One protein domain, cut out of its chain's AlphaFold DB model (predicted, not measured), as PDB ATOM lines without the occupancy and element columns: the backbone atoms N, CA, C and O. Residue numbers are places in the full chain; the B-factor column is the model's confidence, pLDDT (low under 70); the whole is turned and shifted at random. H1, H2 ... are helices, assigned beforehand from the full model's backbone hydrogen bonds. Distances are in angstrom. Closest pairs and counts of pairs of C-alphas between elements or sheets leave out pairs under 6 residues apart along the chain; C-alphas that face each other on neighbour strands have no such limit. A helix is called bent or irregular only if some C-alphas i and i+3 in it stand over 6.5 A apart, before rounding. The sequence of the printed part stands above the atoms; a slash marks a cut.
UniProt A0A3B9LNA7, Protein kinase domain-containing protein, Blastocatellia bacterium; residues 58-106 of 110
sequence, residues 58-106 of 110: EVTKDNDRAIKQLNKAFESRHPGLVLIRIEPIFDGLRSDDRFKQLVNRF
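Overview. This is residues 58 to 106 of the 110 residues of the protein "Protein kinase domain-containing protein" of Blastocatellia bacterium (UniProt A0A3B9LNA7). One long straight helix, H1, makes the longest axis of a small helical body, and a shorter helix, H3, lies side by side with its second half, running nearly along it in the same direction. The very short H2 sits near the far end of H1, away from H3, and the three centres make a triangle; from H2 a long link, residues 84 to 96, folds back over the way that H1 has come before H3 begins. The contacts between the helices are few, and this link has no named element. The printed part has 49 residues with three named helices, in the order H1, H2, H3, and no named strand; its class is all helix, with 31 of the 49 residues in helices. The whole is compact, with a radius of gyration of the C-alphas of 10.0 A, and its C-alphas span 28 by 19 by 17 A.

Arrangement. The longest helix is H1, residues 58 to 75. H3, residues 97 to 104, only just touches it, with 3 pairs of C-alphas within 8 A. The closest C-alphas of the two are those of Ile 67 and Phe 99, 6.6 A apart, and H1 touches H3 with residues 67 to 71 alone. Their lines stand at a shallow tilt of 28 degrees and they run the same way; their centres are 11.4 A apart. H2, residues 79 to 83, also only just touches H1, again with 3 pairs of C-alphas within 8 A. Here the closest C-alphas are those of Phe 74 and Leu 81, 7.2 A apart, and H1 takes part with residues 70 to 74 alone. The centres of H1 and H2 are 14.8 A apart. H2 and H3 are apart, though they follow each other in the chain. In H1 and H3 every backbone O i to N i+4 pair is within hydrogen-bond range. In H2 the count is 0 of 1, while 1 of its 2 O i to N i+3 pairs is within range.

Along the chain. H1 begins at Glu 58, whose C-alpha is printed at (-23.415, -15.430, 38.521), and ends at Glu 75, with its C-alpha at (-21.974, -41.177, 33.464). From first to last C-alpha it measures 26.3 A over 18 residues. H3 has 8 residues, from Asp 97 to Asn 104, and measures 10.4 A; its last C-alpha is at (-16.799, -38.805, 46.910). H2 has 5 residues, from Pro 79 to Leu 83, and measures 8.6 A. H2 is neither bent nor irregular, but only just: C-alphas 79 and 82 are 6.2 A apart.

Size, cuts and confidence. The two C-alphas farthest apart are those of Glu 58 and Arg 77, 28.4 A. The first and last printed C-alphas, those of Glu 58 and Phe 106, are 27.7 A apart. The printed part has no cut and runs from residue 58 to residue 106. The link from H1 to H2 is tight, with 3 residues between them. The link from H2 to H3 is long, with 13 residues, 84 to 96, whose C-alphas lie 6 to 12 A from the mean of the C-alphas. The mean pLDDT of the printed part is 75.1; it is 76 for H1, 68 for H2 and 80 for H3. The model's confidence is low, under 70, at 10 residues: 58 to 61, 79 to 82, 88 and 106.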
ATOM      1  N   GLU A  58     -24.137 -15.089  39.754       64.06
ATOM      2  CA  GLU A  58     -23.415 -15.430  38.521       64.06
ATOM      3  C   GLU A  58     -22.542 -16.678  38.697       64.06
ATOM      4  O   GLU A  58     -22.617 -17.601  37.888       64.06
ATOM      5  N   VAL A  59     -21.813 -16.762  39.816       64.12
ATOM      6  CA  VAL A  59     -21.021 -17.945  40.183       64.12
ATOM      7  C   VAL A  59     -21.935 -19.135  40.463       64.12
ATOM      8  O   VAL A  59     -21.633 -20.247  40.047       64.12
ATOM      9  N   THR A  60     -23.090 -18.933  41.108       62.47
ATOM     10  CA  THR A  60     -24.020 -20.050  41.363       62.47
ATOM     11  C   THR A  60     -24.642 -20.623  40.086       62.47
ATOM     12  O   THR A  60     -24.797 -21.838  39.991       62.47
ATOM     13  N   LYS A  61     -24.949 -19.788  39.081       66.25
ATOM     14  CA  LYS A  61     -25.449 -20.248  37.773       66.25
ATOM     15  C   LYS A  61     -24.378 -21.000  36.987       66.25
ATOM     16  O   LYS A  61     -24.687 -22.025  36.375       66.25
ATOM     17  N   ASP A  62     -23.142 -20.510  37.013       71.12
ATOM     18  CA  ASP A  62     -22.013 -21.194  36.382       71.12
ATOM     19  C   ASP A  62     -21.738 -22.543  37.062       71.12
ATOM     20  O   ASP A  62     -21.632 -23.569  36.387       71.12
ATOM     21  N   ASN A  63     -21.800 -22.579  38.397       74.31
ATOM     22  CA  ASN A  63     -21.673 -23.806  39.176       74.31
ATOM     23  C   ASN A  63     -22.761 -24.834  38.833       74.31
ATOM     24  O   ASN A  63     -22.454 -26.011  38.671       74.31
ATOM     25  N   ASP A  64     -24.024 -24.423  38.678       77.38
ATOM     26  CA  ASP A  64     -25.118 -25.337  38.320       77.38
ATOM     27  C   ASP A  64     -24.879 -25.998  36.954       77.38
ATOM     28  O   ASP A  64     -24.981 -27.220  36.784       77.38
ATOM     29  N   ARG A  65     -24.458 -25.187  35.976       78.94
ATOM     30  CA  ARG A  65     -24.090 -25.657  34.639       78.94
ATOM     31  C   ARG A  65     -22.868 -26.575  34.684       78.94
ATOM     32  O   ARG A  65     -22.869 -27.602  34.000       78.94
ATOM     33  N   ALA A  66     -21.850 -26.229  35.465       79.00
ATOM     34  CA  ALA A  66     -20.639 -27.020  35.616       79.00
ATOM     35  C   ALA A  66     -20.935 -28.375  36.273       79.00
ATOM     36  O   ALA A  66     -20.548 -29.409  35.736       79.00
ATOM     37  N   ILE A  67     -21.717 -28.408  37.355       82.56
ATOM     38  CA  ILE A  67     -22.118 -29.651  38.032       82.56
ATOM     39  C   ILE A  67     -22.942 -30.539  37.101       82.56
ATOM     40  O   ILE A  67     -22.729 -31.751  37.058       82.56
ATOM     41  N   LYS A  68     -23.847 -29.966  36.302       83.50
ATOM     42  CA  LYS A  68     -24.600 -30.731  35.299       83.50
ATOM     43  C   LYS A  68     -23.682 -31.373  34.254       83.50
ATOM     44  O   LYS A  68     -23.906 -32.520  33.876       83.50
ATOM     45  N   GLN A  69     -22.657 -30.659  33.790       81.25
ATOM     46  CA  GLN A  69     -21.673 -31.208  32.851       81.25
ATOM     47  C   GLN A  69     -20.795 -32.283  33.497       81.25
ATOM     48  O   GLN A  69     -20.583 -33.331  32.895       81.25
ATOM     49  N   LEU A  70     -20.352 -32.064  34.735       82.88
ATOM     50  CA  LEU A  70     -19.556 -33.030  35.488       82.88
ATOM     51  C   LEU A  70     -20.326 -34.331  35.748       82.88
ATOM     52  O   LEU A  70     -19.752 -35.406  35.611       82.88
ATOM     53  N   ASN A  71     -21.631 -34.261  36.031       83.00
ATOM     54  CA  ASN A  71     -22.479 -35.455  36.142       83.00
ATOM     55  C   ASN A  71     -22.566 -36.231  34.819       83.00
ATOM     56  O   ASN A  71     -22.419 -37.447  34.821       83.00
ATOM     57  N   LYS A  72     -22.730 -35.546  33.680       82.75
ATOM     58  CA  LYS A  72     -22.721 -36.214  32.366       82.75
ATOM     59  C   LYS A  72     -21.376 -36.868  32.059       82.75
ATOM     60  O   LYS A  72     -21.333 -38.001  31.594       82.75
ATOM     61  N   ALA A  73     -20.283 -36.158  32.339       80.69
ATOM     62  CA  ALA A  73     -18.937 -36.696  32.189       80.69
ATOM     63  C   ALA A  73     -18.727 -37.924  33.091       80.69
ATOM     64  O   ALA A  73     -18.011 -38.851  32.709       80.69
ATOM     65  N   PHE A  74     -19.352 -37.939  34.278       78.56
ATOM     66  CA  PHE A  74     -19.294 -39.058  35.218       78.56
ATOM     67  C   PHE A  74     -20.003 -40.286  34.652       78.56
ATOM     68  O   PHE A  74     -19.420 -41.369  34.624       78.56
ATOM     69  N   GLU A  75     -21.218 -40.112  34.130       80.31
ATOM     70  CA  GLU A  75     -21.974 -41.177  33.464       80.31
ATOM     71  C   GLU A  75     -21.214 -41.755  32.265       80.31
ATOM     72  O   GLU A  75     -21.178 -42.971  32.081       80.31
ATOM     73  N   SER A  76     -20.536 -40.906  31.488       79.75
ATOM     74  CA  SER A  76     -19.729 -41.337  30.342       79.75
ATOM     75  C   SER A  76     -18.336 -41.860  30.716       79.75
ATOM     76  O   SER A  76     -17.543 -42.126  29.814       79.75
ATOM     77  N   ARG A  77     -18.000 -41.961  32.014       73.06
ATOM     78  CA  ARG A  77     -16.669 -42.349  32.525       73.06
ATOM     79  C   ARG A  77     -15.522 -41.587  31.846       73.06
ATOM     80  O   ARG A  77     -14.513 -42.169  31.455       73.06
ATOM     81  N   HIS A  78     -15.694 -40.278  31.668       71.25
ATOM     82  CA  HIS A  78     -14.741 -39.464  30.921       71.25
ATOM     83  C   HIS A  78     -13.380 -39.378  31.649       71.25
ATOM     84  O   HIS A  78     -13.348 -39.029  32.832       71.25
ATOM     85  N   PRO A  79     -12.239 -39.604  30.966       66.38
ATOM     86  CA  PRO A  79     -10.912 -39.676  31.598       66.38
ATOM     87  C   PRO A  79     -10.473 -38.370  32.282       66.38
ATOM     88  O   PRO A  79      -9.736 -38.395  33.262       66.38
ATOM     89  N   GLY A  80     -10.977 -37.221  31.821       65.12
ATOM     90  CA  GLY A  80     -10.694 -35.911  32.430       65.12
ATOM     91  C   GLY A  80     -11.194 -35.739  33.874       65.12
ATOM     92  O   GLY A  80     -10.800 -34.791  34.548       65.12
ATOM     93  N   LEU A  81     -12.030 -36.649  34.383       68.62
ATOM     94  CA  LEU A  81     -12.543 -36.581  35.751       68.62
ATOM     95  C   LEU A  81     -11.520 -36.963  36.822       68.62
ATOM     96  O   LEU A  81     -11.702 -36.602  37.981       68.62
ATOM     97  N   VAL A  82     -10.424 -37.627  36.451       68.44
ATOM     98  CA  VAL A  82      -9.340 -37.983  37.383       68.44
ATOM     99  C   VAL A  82      -8.699 -36.731  37.998       68.44
ATOM    100  O   VAL A  82      -8.268 -36.745  39.149       68.44
ATOM    101  N   LEU A  83      -8.690 -35.615  37.262       73.88
ATOM    102  CA  LEU A  83      -8.029 -34.377  37.679       73.88
ATOM    103  C   LEU A  83      -8.961 -33.405  38.416       73.88
ATOM    104  O   LEU A  83      -8.512 -32.370  38.903       73.88
ATOM    105  N   ILE A  84     -10.242 -33.747  38.585       76.62
ATOM    106  CA  ILE A  84     -11.254 -32.869  39.200       76.62
ATOM    107  C   ILE A  84     -10.884 -32.417  40.630       76.62
ATOM    108  O   ILE A  84     -11.330 -31.376  41.110       76.62
ATOM    109  N   ARG A  85     -10.040 -33.197  41.317       70.25
ATOM    110  CA  ARG A  85      -9.530 -32.917  42.667       70.25
ATOM    111  C   ARG A  85      -8.449 -31.842  42.691       70.25
ATOM    112  O   ARG A  85      -8.388 -31.092  43.661       70.25
ATOM    113  N   ILE A  86      -7.596 -31.820  41.670       71.31
ATOM    114  CA  ILE A  86      -6.367 -31.016  41.643       71.31
ATOM    115  C   ILE A  86      -6.516 -29.764  40.783       71.31
ATOM    116  O   ILE A  86      -5.861 -28.761  41.044       71.31
ATOM    117  N   GLU A  87      -7.403 -29.810  39.792       75.81
ATOM    118  CA  GLU A  87      -7.545 -28.743  38.814       75.81
ATOM    119  C   GLU A  87      -8.098 -27.460  39.463       75.81
ATOM    120  O   GLU A  87      -9.186 -27.491  40.059       75.81
ATOM    121  N   PRO A  88      -7.380 -26.322  39.355       69.81
ATOM    122  CA  PRO A  88      -7.733 -25.077  40.035       69.81
ATOM    123  C   PRO A  88      -9.026 -24.443  39.503       69.81
ATOM    124  O   PRO A  88      -9.684 -23.661  40.188       69.81
ATOM    125  N   ILE A  89      -9.441 -24.820  38.290       70.81
ATOM    126  CA  ILE A  89     -10.711 -24.388  37.696       70.81
ATOM    127  C   ILE A  89     -11.932 -24.833  38.518       70.81
ATOM    128  O   ILE A  89     -12.988 -24.214  38.422       70.81
ATOM    129  N   PHE A  90     -11.798 -25.862  39.368       73.00
ATOM    130  CA  PHE A  90     -12.881 -26.350  40.227       73.00
ATOM    131  C   PHE A  90     -12.857 -25.764  41.645       73.00
ATOM    132  O   PHE A  90     -13.724 -26.102  42.451       73.00
ATOM    133  N   ASP A  91     -11.927 -24.864  41.982       73.81
ATOM    134  CA  ASP A  91     -11.838 -24.241  43.314       73.81
ATOM    135  C   ASP A  91     -13.157 -23.582  43.743       73.81
ATOM    136  O   ASP A  91     -13.567 -23.689  44.901       73.81
ATOM    137  N   GLY A  92     -13.858 -22.954  42.792       70.50
ATOM    138  CA  GLY A  92     -15.172 -22.344  43.019       70.50
ATOM    139  C   GLY A  92     -16.272 -23.358  43.353       70.50
ATOM    140  O   GLY A  92     -17.204 -23.040  44.092       70.50
ATOM    141  N   LEU A  93     -16.129 -24.596  42.876       75.94
ATOM    142  CA  LEU A  93     -17.069 -25.697  43.076       75.94
ATOM    143  C   LEU A  93     -16.776 -26.505  44.341       75.94
ATOM    144  O   LEU A  93     -17.685 -27.119  44.887       75.94
ATOM    145  N   ARG A  94     -15.553 -26.458  44.886       74.56
ATOM    146  CA  ARG A  94     -15.178 -27.210  46.105       74.56
ATOM    147  C   ARG A  94     -15.994 -26.847  47.347       74.56
ATOM    148  O   ARG A  94     -16.079 -27.641  48.282       74.56
ATOM    149  N   SER A  95     -16.580 -25.652  47.372       72.00
ATOM    150  CA  SER A  95     -17.469 -25.235  48.462       72.00
ATOM    151  C   SER A  95     -18.884 -25.823  48.331       72.00
ATOM    152  O   SER A  95     -19.571 -25.914  49.345       72.00
ATOM    153  N   ASP A  96     -19.297 -26.256  47.132       79.06
ATOM    154  CA  ASP A  96     -20.634 -26.793  46.843       79.06
ATOM    155  C   ASP A  96     -20.752 -28.256  47.305       79.06
ATOM    156  O   ASP A  96     -19.943 -29.120  46.951       79.06
ATOM    157  N   ASP A  97     -21.776 -28.558  48.105       78.19
ATOM    158  CA  ASP A  97     -21.995 -29.906  48.638       78.19
ATOM    159  C   ASP A  97     -22.333 -30.940  47.558       78.19
ATOM    160  O   ASP A  97     -22.023 -32.122  47.720       78.19
ATOM    161  N   ARG A  98     -22.914 -30.530  46.426       81.62
ATOM    162  CA  ARG A  98     -23.185 -31.429  45.291       81.62
ATOM    163  C   ARG A  98     -21.889 -31.825  44.589       81.62
ATOM    164  O   ARG A  98     -21.741 -32.975  44.186       81.62
ATOM    165  N   PHE A  99     -20.931 -30.901  44.485       82.88
ATOM    166  CA  PHE A  99     -19.603 -31.204  43.950       82.88
ATOM    167  C   PHE A  99     -18.844 -32.162  44.873       82.88
ATOM    168  O   PHE A  99     -18.293 -33.152  44.397       82.88
ATOM    169  N   LYS A 100     -18.878 -31.944  46.197       80.56
ATOM    170  CA  LYS A 100     -18.278 -32.879  47.170       80.56
ATOM    171  C   LYS A 100     -18.878 -34.285  47.065       80.56
ATOM    172  O   LYS A 100     -18.133 -35.259  47.070       80.56
ATOM    173  N   GLN A 101     -20.201 -34.400  46.919       80.69
ATOM    174  CA  GLN A 101     -20.878 -35.688  46.716       80.69
ATOM    175  C   GLN A 101     -20.449 -36.376  45.418       80.69
ATOM    176  O   GLN A 101     -20.214 -37.584  45.415       80.69
ATOM    177  N   LEU A 102     -20.323 -35.615  44.326       81.38
ATOM    178  CA  LEU A 102     -19.842 -36.146  43.054       81.38
ATOM    179  C   LEU A 102     -18.407 -36.662  43.188       81.38
ATOM    180  O   LEU A 102     -18.115 -37.766  42.747       81.38
ATOM    181  N   VAL A 103     -17.538 -35.895  43.847       78.56
ATOM    182  CA  VAL A 103     -16.140 -36.256  44.098       78.56
ATOM    183  C   VAL A 103     -16.008 -37.500  44.984       78.56
ATOM    184  O   VAL A 103     -15.194 -38.368  44.683       78.56
ATOM    185  N   ASN A 104     -16.809 -37.622  46.042       76.81
ATOM    186  CA  ASN A 104     -16.799 -38.805  46.910       76.81
ATOM    187  C   ASN A 104     -17.303 -40.065  46.192       76.81
ATOM    188  O   ASN A 104     -16.931 -41.171  46.559       76.81
ATOM    189  N   ARG A 105     -18.099 -39.922  45.126       76.25
ATOM    190  CA  ARG A 105     -18.509 -41.064  44.297       76.25
ATOM    191  C   ARG A 105     -17.339 -41.692  43.523       76.25
ATOM    192  O   ARG A 105     -17.464 -42.824  43.073       76.25
ATOM    193  N   PHE A 106     -16.214 -40.989  43.381       68.56
ATOM    194  CA  PHE A 106     -14.986 -41.518  42.779       68.56
ATOM    195  C   PHE A 106     -14.115 -42.328  43.759       68.56
ATOM    196  O   PHE A 106     -12.929 -42.507  43.489       68.56
TER     197      PHE A 106